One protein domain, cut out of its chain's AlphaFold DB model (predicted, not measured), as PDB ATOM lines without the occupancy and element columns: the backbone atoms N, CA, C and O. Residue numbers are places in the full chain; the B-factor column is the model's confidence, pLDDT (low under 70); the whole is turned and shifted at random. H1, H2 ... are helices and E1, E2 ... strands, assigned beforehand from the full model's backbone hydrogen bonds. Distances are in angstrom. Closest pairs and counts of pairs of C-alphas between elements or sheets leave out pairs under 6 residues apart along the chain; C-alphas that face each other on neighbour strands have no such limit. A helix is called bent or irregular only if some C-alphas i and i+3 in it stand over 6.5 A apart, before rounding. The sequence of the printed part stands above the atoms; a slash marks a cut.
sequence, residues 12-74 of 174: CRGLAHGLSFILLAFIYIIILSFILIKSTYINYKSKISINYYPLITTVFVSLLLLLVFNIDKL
ATOM      1  N   CYS A  12     134.855 -91.017 -45.658       87.19
ATOM      2  CA  CYS A  12     133.491 -91.257 -45.221       87.19
ATOM      3  C   CYS A  12     133.288 -90.538 -43.895       87.19
ATOM      4  O   CYS A  12     134.026 -90.743 -42.931       87.19
ATOM      5  N   ARG A  13     132.296 -89.654 -43.863       84.88
ATOM      6  CA  ARG A  13     131.913 -88.886 -42.685       84.88
ATOM      7  C   ARG A  13     130.484 -89.245 -42.341       84.88
ATOM      8  O   ARG A  13     129.589 -89.160 -43.176       84.88
ATOM      9  N   GLY A  14     130.282 -89.673 -41.106       84.81
ATOM     10  CA  GLY A  14     128.979 -90.094 -40.616       84.81
ATOM     11  C   GLY A  14     128.685 -89.514 -39.251       84.81
ATOM     12  O   GLY A  14     129.495 -88.777 -38.675       84.81
ATOM     13  N   LEU A  15     127.535 -89.902 -38.716       84.19
ATOM     14  CA  LEU A  15     127.057 -89.444 -37.417       84.19
ATOM     15  C   LEU A  15     128.084 -89.707 -36.300       84.19
ATOM     16  O   LEU A  15     128.344 -88.824 -35.484       84.19
ATOM     17  N   ALA A  16     128.742 -90.870 -36.312       85.62
ATOM     18  CA  ALA A  16     129.777 -91.232 -35.338       85.62
ATOM     19  C   ALA A  16     130.976 -90.261 -35.334       85.62
ATOM     20  O   ALA A  16     131.524 -89.934 -34.278       85.62
ATOM     21  N   HIS A  17     131.365 -89.747 -36.504       83.88
ATOM     22  CA  HIS A  17     132.455 -88.777 -36.612       83.88
ATOM     23  C   HIS A  17     132.038 -87.399 -36.066       83.88
ATOM     24  O   HIS A  17     132.848 -86.691 -35.470       83.88
ATOM     25  N   GLY A  18     130.764 -87.024 -36.225       85.44
ATOM     26  CA  GLY A  18     130.205 -85.821 -35.604       85.44
ATOM     27  C   GLY A  18     130.117 -85.941 -34.079       85.44
ATOM     28  O   GLY A  18     130.578 -85.058 -33.360       85.44
ATOM     29  N   LEU A  19     129.596 -87.065 -33.582       89.44
ATOM     30  CA  LEU A  19     129.477 -87.360 -32.148       89.44
ATOM     31  C   LEU A  19     130.832 -87.369 -31.437       89.44
ATOM     32  O   LEU A  19     130.975 -86.758 -30.381       89.44
ATOM     33  N   SER A  20     131.839 -88.022 -32.022       89.38
ATOM     34  CA  SER A  20     133.198 -88.038 -31.464       89.38
ATOM     35  C   SER A  20     133.813 -86.639 -31.405       89.38
ATOM     36  O   SER A  20     134.428 -86.289 -30.398       89.38
ATOM     37  N   PHE A  21     133.592 -85.803 -32.426       88.50
ATOM     38  CA  PHE A  21     134.041 -84.411 -32.416       88.50
ATOM     39  C   PHE A  21     133.360 -83.588 -31.309       88.50
ATOM     40  O   PHE A  21     134.036 -82.860 -30.585       88.50
ATOM     41  N   ILE A  22     132.043 -83.744 -31.125       92.06
ATOM     42  CA  ILE A  22     131.288 -83.078 -30.048       92.06
ATOM     43  C   ILE A  22     131.797 -83.520 -28.672       92.06
ATOM     44  O   ILE A  22     132.023 -82.680 -27.801       92.06
ATOM     45  N   LEU A  23     132.016 -84.823 -28.476       95.19
ATOM     46  CA  LEU A  23     132.539 -85.364 -27.224       95.19
ATOM     47  C   LEU A  23     133.932 -84.801 -26.906       95.19
ATOM     48  O   LEU A  23     134.177 -84.359 -25.784       95.19
ATOM     49  N   LEU A  24     134.829 -84.769 -27.895       92.56
ATOM     50  CA  LEU A  24     136.163 -84.182 -27.750       92.56
ATOM     51  C   LEU A  24     136.094 -82.689 -27.414       92.56
ATOM     52  O   LEU A  24     136.798 -82.240 -26.511       92.56
ATOM     53  N   ALA A  25     135.222 -81.933 -28.083       91.50
ATOM     54  CA  ALA A  25     135.012 -80.518 -27.793       91.50
ATOM     55  C   ALA A  25     134.499 -80.301 -26.360       91.50
ATOM     56  O   ALA A  25     134.973 -79.408 -25.658       91.50
ATOM     57  N   PHE A  26     133.582 -81.149 -25.889       95.25
ATOM     58  CA  PHE A  26     133.063 -81.081 -24.526       95.25
ATOM     59  C   PHE A  26     134.149 -81.360 -23.474       95.25
ATOM     60  O   PHE A  26     134.327 -80.570 -22.545       95.25
ATOM     61  N   ILE A  27     134.932 -82.433 -23.649       95.56
ATOM     62  CA  ILE A  27     136.070 -82.758 -22.769       95.56
ATOM     63  C   ILE A  27     137.084 -81.607 -22.759       95.56
ATOM     64  O   ILE A  27     137.560 -81.199 -21.699       95.56
ATOM     65  N   TYR A  28     137.379 -81.044 -23.932       92.06
ATOM     66  CA  TYR A  28     138.284 -79.911 -24.072       92.06
ATOM     67  C   TYR A  28     137.812 -78.686 -23.278       92.06
ATOM     68  O   TYR A  28     138.598 -78.097 -22.535       92.06
ATOM     69  N   ILE A  29     136.527 -78.328 -23.376       92.94
ATOM     70  CA  ILE A  29     135.938 -77.199 -22.640       92.94
ATOM     71  C   ILE A  29     136.056 -77.408 -21.126       92.94
ATOM     72  O   ILE A  29     136.400 -76.462 -20.412       92.94
ATOM     73  N   ILE A  30     135.825 -78.627 -20.628       96.00
ATOM     74  CA  ILE A  30     135.975 -78.949 -19.200       96.00
ATOM     75  C   ILE A  30     137.421 -78.728 -18.745       96.00
ATOM     76  O   ILE A  30     137.652 -78.048 -17.743       96.00
ATOM     77  N   ILE A  31     138.396 -79.258 -19.488       94.00
ATOM     78  CA  ILE A  31     139.822 -79.124 -19.160       94.00
ATOM     79  C   ILE A  31     140.242 -77.650 -19.181       94.00
ATOM     80  O   ILE A  31     140.868 -77.172 -18.232       94.00
ATOM     81  N   LEU A  32     139.867 -76.911 -20.229       92.19
ATOM     82  CA  LEU A  32     140.180 -75.489 -20.355       92.19
ATOM     83  C   LEU A  32     139.567 -74.683 -19.203       92.19
ATOM     84  O   LEU A  32     140.257 -73.873 -18.585       92.19
ATOM     85  N   SER A  33     138.303 -74.949 -18.866       93.25
ATOM     86  CA  SER A  33     137.610 -74.294 -17.753       93.25
ATOM     87  C   SER A  33     138.316 -74.562 -16.426       93.25
ATOM     88  O   SER A  33     138.572 -73.628 -15.669       93.25
ATOM     89  N   PHE A  34     138.708 -75.811 -16.162       94.88
ATOM     90  CA  PHE A  34     139.453 -76.172 -14.957       94.88
ATOM     91  C   PHE A  34     140.801 -75.441 -14.866       94.88
ATOM     92  O   PHE A  34     141.141 -74.899 -13.812       94.88
ATOM     93  N   ILE A  35     141.556 -75.369 -15.970       91.94
ATOM     94  CA  ILE A  35     142.836 -74.649 -16.030       91.94
ATOM     95  C   ILE A  35     142.635 -73.154 -15.755       91.94
ATOM     96  O   ILE A  35     143.374 -72.576 -14.955       91.94
ATOM     97  N   LEU A  36     141.627 -72.530 -16.371       91.06
ATOM     98  CA  LEU A  36     141.332 -71.108 -16.189       91.06
ATOM     99  C   LEU A  36     140.860 -70.797 -14.765       91.06
ATOM    100  O   LEU A  36     141.348 -69.838 -14.163       91.06
ATOM    101  N   ILE A  37     139.982 -71.623 -14.189       93.06
ATOM    102  CA  ILE A  37     139.535 -71.490 -12.795       93.06
ATOM    103  C   ILE A  37     140.735 -71.612 -11.852       93.06
ATOM    104  O   ILE A  37     140.938 -70.744 -11.005       93.06
ATOM    105  N   LYS A  38     141.576 -72.640 -12.029       92.38
ATOM    106  CA  LYS A  38     142.785 -72.840 -11.220       92.38
ATOM    107  C   LYS A  38     143.736 -71.649 -11.332       92.38
ATOM    108  O   LYS A  38     144.217 -71.159 -10.313       92.38
ATOM    109  N   SER A  39     143.996 -71.162 -12.547       89.62
ATOM    110  CA  SER A  39     144.879 -70.012 -12.762       89.62
ATOM    111  C   SER A  39     144.315 -68.737 -12.133       89.62
ATOM    112  O   SER A  39     145.068 -67.961 -11.551       89.62
ATOM    113  N   THR A  40     143.000 -68.531 -12.211       89.25
ATOM    114  CA  THR A  40     142.325 -67.375 -11.607       89.25
ATOM    115  C   THR A  40     142.367 -67.450 -10.083       89.25
ATOM    116  O   THR A  40     142.670 -66.455  -9.430       89.25
ATOM    117  N   TYR A  41     142.148 -68.635  -9.508       92.06
ATOM    118  CA  TYR A  41     142.242 -68.865  -8.067       92.06
ATOM    119  C   TYR A  41     143.660 -68.622  -7.528       92.06
ATOM    120  O   TYR A  41     143.828 -67.957  -6.506       92.06
ATOM    121  N   ILE A  42     144.693 -69.113  -8.225       89.50
ATOM    122  CA  ILE A  42     146.096 -68.868  -7.855       89.50
ATOM    123  C   ILE A  42     146.427 -67.376  -7.952       89.50
ATOM    124  O   ILE A  42     147.052 -66.839  -7.041       89.50
ATOM    125  N   ASN A  43     145.982 -66.687  -9.005       90.19
ATOM    126  CA  ASN A  43     146.167 -65.241  -9.117       90.19
ATOM    127  C   ASN A  43     145.475 -64.493  -7.967       90.19
ATOM    128  O   ASN A  43     146.077 -63.627  -7.342       90.19
ATOM    129  N   TYR A  44     144.245 -64.877  -7.622       91.94
ATOM    130  CA  TYR A  44     143.520 -64.276  -6.506       91.94
ATOM    131  C   TYR A  44     144.244 -64.472  -5.163       91.94
ATOM    132  O   TYR A  44     144.395 -63.522  -4.399       91.94
ATOM    133  N   LYS A  45     144.729 -65.689  -4.880       93.38
ATOM    134  CA  LYS A  45     145.349 -66.029  -3.589       93.38
ATOM    135  C   LYS A  45     146.808 -65.582  -3.469       93.38
ATOM    136  O   LYS A  45     147.227 -65.134  -2.406       93.38
ATOM    137  N   SER A  46     147.587 -65.740  -4.533       88.88
ATOM    138  CA  SER A  46     149.046 -65.587  -4.524       88.88
ATOM    139  C   SER A  46     149.538 -64.385  -5.334       88.88
ATOM    140  O   SER A  46     150.742 -64.154  -5.369       88.88
ATOM    141  N   LYS A  47     148.638 -63.621  -5.979       86.69
ATOM    142  CA  LYS A  47     148.954 -62.479  -6.866       86.69
ATOM    143  C   LYS A  47     149.937 -62.818  -7.996       86.69
ATOM    144  O   LYS A  47     150.620 -61.943  -8.519       86.69
ATOM    145  N   ILE A  48     150.018 -64.097  -8.360       87.00
ATOM    146  CA  ILE A  48     150.823 -64.569  -9.488       87.00
ATOM    147  C   ILE A  48     150.040 -64.285 -10.767       87.00
ATOM    148  O   ILE A  48     148.871 -64.650 -10.866       87.00
ATOM    149  N   SER A  49     150.695 -63.680 -11.756       86.56
ATOM    150  CA  SER A  49     150.089 -63.366 -13.051       86.56
ATOM    151  C   SER A  49     149.436 -64.590 -13.701       86.56
ATOM    152  O   SER A  49     150.008 -65.682 -13.713       86.56
ATOM    153  N   ILE A  50     148.257 -64.389 -14.292       87.25
ATOM    154  CA  ILE A  50     147.523 -65.430 -15.020       87.25
ATOM    155  C   ILE A  50     148.342 -65.890 -16.229       87.25
ATOM    156  O   ILE A  50     148.841 -65.075 -17.005       87.25
ATOM    157  N   ASN A  51     148.447 -67.205 -16.414       85.75
ATOM    158  CA  ASN A  51     149.041 -67.772 -17.614       85.75
ATOM    159  C   ASN A  51     147.982 -67.844 -18.730       85.75
ATOM    160  O   ASN A  51     147.089 -68.690 -18.692       85.75
ATOM    161  N   TYR A  52     148.104 -66.972 -19.733       87.06
ATOM    162  CA  TYR A  52     147.193 -66.910 -20.880       87.06
ATOM    163  C   TYR A  52     147.561 -67.852 -22.035       87.06
ATOM    164  O   TYR A  52     146.791 -67.938 -22.991       87.06
ATOM    165  N   TYR A  53     148.683 -68.584 -21.967       89.75
ATOM    166  CA  TYR A  53     149.089 -69.512 -23.032       89.75
ATOM    167  C   TYR A  53     147.966 -70.482 -23.446       89.75
ATOM    168  O   TYR A  53     147.711 -70.555 -24.646       89.75
ATOM    169  N   PRO A  54     147.223 -71.139 -22.527       88.44
ATOM    170  CA  PRO A  54     146.125 -72.039 -22.901       88.44
ATOM    171  C   PRO A  54     145.011 -71.352 -23.706       88.44
ATOM    172  O   PRO A  54     144.383 -71.954 -24.579       88.44
ATOM    173  N   LEU A  55     144.757 -70.074 -23.427       88.62
ATOM    174  CA  LEU A  55     143.728 -69.295 -24.108       88.62
ATOM    175  C   LEU A  55     144.203 -68.890 -25.508       88.62
ATOM    176  O   LEU A  55     143.475 -69.080 -26.480       88.62
ATOM    177  N   ILE A  56     145.454 -68.438 -25.630       91.62
ATOM    178  CA  ILE A  56     146.082 -68.117 -26.920       91.62
ATOM    179  C   ILE A  56     146.118 -69.356 -27.823       91.62
ATOM    180  O   ILE A  56     145.727 -69.277 -28.988       91.62
ATOM    181  N   THR A  57     146.509 -70.521 -27.291       90.06
ATOM    182  CA  THR A  57     146.506 -71.776 -28.056       90.06
ATOM    183  C   THR A  57     145.100 -72.164 -28.501       90.06
ATOM    184  O   THR A  57     144.927 -72.591 -29.638       90.06
ATOM    185  N   THR A  58     144.083 -71.956 -27.657       90.81
ATOM    186  CA  THR A  58     142.679 -72.222 -28.018       90.81
ATOM    187  C   THR A  58     142.234 -71.368 -29.203       90.81
ATOM    188  O   THR A  58     141.644 -71.889 -30.150       90.81
ATOM    189  N   VAL A  59     142.531 -70.065 -29.170       92.75
ATOM    190  CA  VAL A  59     142.172 -69.127 -30.246       92.75
ATOM    191  C   VAL A  59     142.873 -69.518 -31.543       92.75
ATOM    192  O   VAL A  59     142.232 -69.601 -32.589       92.75
ATOM    193  N   PHE A  60     144.169 -69.825 -31.473       94.25
ATOM    194  CA  PHE A  60     144.948 -70.226 -32.640       94.25
ATOM    195  C   PHE A  60     144.434 -71.530 -33.271       94.25
ATOM    196  O   PHE A  60     144.200 -71.579 -34.477       94.25
ATOM    197  N   VAL A  61     144.181 -72.569 -32.466       90.50
ATOM    198  CA  VAL A  61     143.624 -73.844 -32.953       90.50
ATOM    199  C   VAL A  61     142.224 -73.652 -33.538       90.50
ATOM    200  O   VAL A  61     141.919 -74.215 -34.586       90.50
ATOM    201  N   SER A  62     141.388 -72.815 -32.919       89.06
ATOM    202  CA  SER A  62     140.050 -72.495 -33.439       89.06
ATOM    203  C   SER A  62     140.111 -71.815 -34.808       89.06
ATOM    204  O   SER A  62     139.345 -72.169 -35.702       89.06
ATOM    205  N   LEU A  63     141.049 -70.882 -35.005       90.38
ATOM    206  CA  LEU A  63     141.275 -70.238 -36.302       90.38
ATOM    207  C   LEU A  63     141.747 -71.241 -37.362       90.38
ATOM    208  O   LEU A  63     141.230 -71.228 -38.478       90.38
ATOM    209  N   LEU A  64     142.674 -72.140 -37.017       89.19
ATOM    210  CA  LEU A  64     143.111 -73.200 -37.930       89.19
ATOM    211  C   LEU A  64     141.961 -74.138 -38.310       89.19
ATOM    212  O   LEU A  64     141.798 -74.455 -39.485       89.19
ATOM    213  N   LEU A  65     141.133 -74.544 -37.345       86.38
ATOM    214  CA  LEU A  65     139.954 -75.370 -37.616       86.38
ATOM    215  C   LEU A  65     138.967 -74.650 -38.537       86.38
ATOM    216  O   LEU A  65     138.493 -75.251 -39.497       86.38
ATOM    217  N   LEU A  66     138.694 -73.363 -38.298       85.94
ATOM    218  CA  LEU A  66     137.842 -72.559 -39.177       85.94
ATOM    219  C   LEU A  66     138.379 -72.512 -40.609       85.94
ATOM    220  O   LEU A  66     137.591 -72.620 -41.548       85.94
ATOM    221  N   LEU A  67     139.695 -72.385 -40.790       84.44
ATOM    222  CA  LEU A  67     140.300 -72.451 -42.118       84.44
ATOM    223  C   LEU A  67     140.056 -73.820 -42.755       84.44
ATOM    224  O   LEU A  67     139.540 -73.868 -43.867       84.44
ATOM    225  N   VAL A  68     140.328 -74.914 -42.035       82.69
ATOM    226  CA  VAL A  68     140.134 -76.288 -42.533       82.69
ATOM    227  C   VAL A  68     138.684 -76.555 -42.942       82.69
ATOM    228  O   VAL A  68     138.450 -77.085 -44.025       82.69
ATOM    229  N   PHE A  69     137.701 -76.144 -42.136       76.56
ATOM    230  CA  PHE A  69     136.281 -76.329 -42.465       76.56
ATOM    231  C   PHE A  69     135.822 -75.513 -43.678       76.56
ATOM    232  O   PHE A  69     134.858 -75.891 -44.339       76.56
ATOM    233  N   ASN A  70     136.501 -74.410 -44.000       75.00
ATOM    234  CA  ASN A  70     136.184 -73.607 -45.177       75.00
ATOM    235  C   ASN A  70     136.949 -74.040 -46.441       75.00
ATOM    236  O   ASN A  70     136.646 -73.521 -47.514       75.00
ATOM    237  N   ILE A  71     137.875 -75.009 -46.364       73.00
ATOM    238  CA  ILE A  71     138.602 -75.521 -47.543       73.00
ATOM    239  C   ILE A  71     137.648 -76.133 -48.572       73.00
ATOM    240  O   ILE A  71     137.889 -76.008 -49.769       73.00
ATOM    241  N   ASP A  72     136.535 -76.736 -48.147       63.75
ATOM    242  CA  ASP A  72     135.568 -77.328 -49.080       63.75
ATOM    243  C   ASP A  72     134.957 -76.275 -50.034       63.75
ATOM    244  O   ASP A  72     134.638 -76.602 -51.173       63.75
ATOM    245  N   LYS A  73     134.891 -74.991 -49.634       61.03
ATOM    246  CA  LYS A  73     134.467 -73.873 -50.507       61.03
ATOM    247  C   LYS A  73     135.532 -73.431 -51.521       61.03
ATOM    248  O   LYS A  73     135.236 -72.613 -52.384       61.03
ATOM    249  N   LEU A  74     136.762 -73.931 -51.407       66.62
ATOM    250  CA  LEU A  74     137.847 -73.685 -52.365       66.62
ATOM    251  C   LEU A  74     137.867 -74.725 -53.493       66.62
ATOM    252  O   LEU A  74     138.685 -74.627 -54.414       66.62
TER     253      LEU A  74
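Overview. This is residues 12 to 74 of the 174 residues of an uncharacterized protein of Flavobacterium suncheonense GH29-5 = DSM 17707 (UniProt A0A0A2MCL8). Two helices make a narrow, open V: the long H1 runs one way, the link of residues 47 to 52 folds back, and the shorter H2 runs the opposite way, coming nearest to H1 at Leu 32 and Pro 54 and spreading from it toward the two ends of the printed part. The frame is loose, with few contacts between its arms; residues 12 to 27 and residues 59 to 74 stand free, and the three-residue strand E1 is at the free end of the H1 arm. The printed part has 63 residues, with one named strand and two named helices in the order E1, H1, H2; the class is mostly helix. It is only just extended, close to loose, with a radius of gyration of the C-alphas of 16.0 A. The C-alphas span 50 by 25 by 9 A, an outline that is only just flat.

Along the chain. The longest helix is H1, residues 15 to 46, from C-alpha 15 at (127.057, -89.444, -37.417) to C-alpha 46 at (149.046, -65.587, -4.524), a length of 46.2 A. H2, residues 53 to 74, measures 31.7 A from its first to its last C-alpha and ends with C-alpha 74 at (137.847, -73.685, -52.365). H2 is irregular, but only just: C-alphas 69 and 72 are 6.7 A apart. E1, residues 12 to 14, begins with C-alpha 12 at (133.491, -91.257, -45.221) and measures 6.6 A.

Arrangement. H1 and H2 are close but not clearly touching, with 1 pair of C-alphas within 8 A. Their closest C-alphas are those of Leu 32 and Pro 54, 7.3 A apart. The two helices run opposite ways at a shallow tilt of 24 degrees, and their centres are 17.0 A apart. E1 and H1 meet only through their link, and E1 is apart from H2. E1 pairs with no named strand. In H1 every O i to N i+4 pair is within hydrogen-bond range, while in H2 15 of 18 are.

Size, cuts and confidence. The two C-alphas farthest apart in the domain are those of Cys 12 and Ser 46, 50.6 A, while the first and last printed C-alphas, those of Cys 12 and Leu 74, are 19.5 A apart. The printed part has no cut. The link from E1 to H1 is tight, and the link from H1 to H2, with 6 residues between them, is short. The mean pLDDT of the printed part is 87.9; the model's confidence is under 70 at residues 72 to 74, which belong to H2.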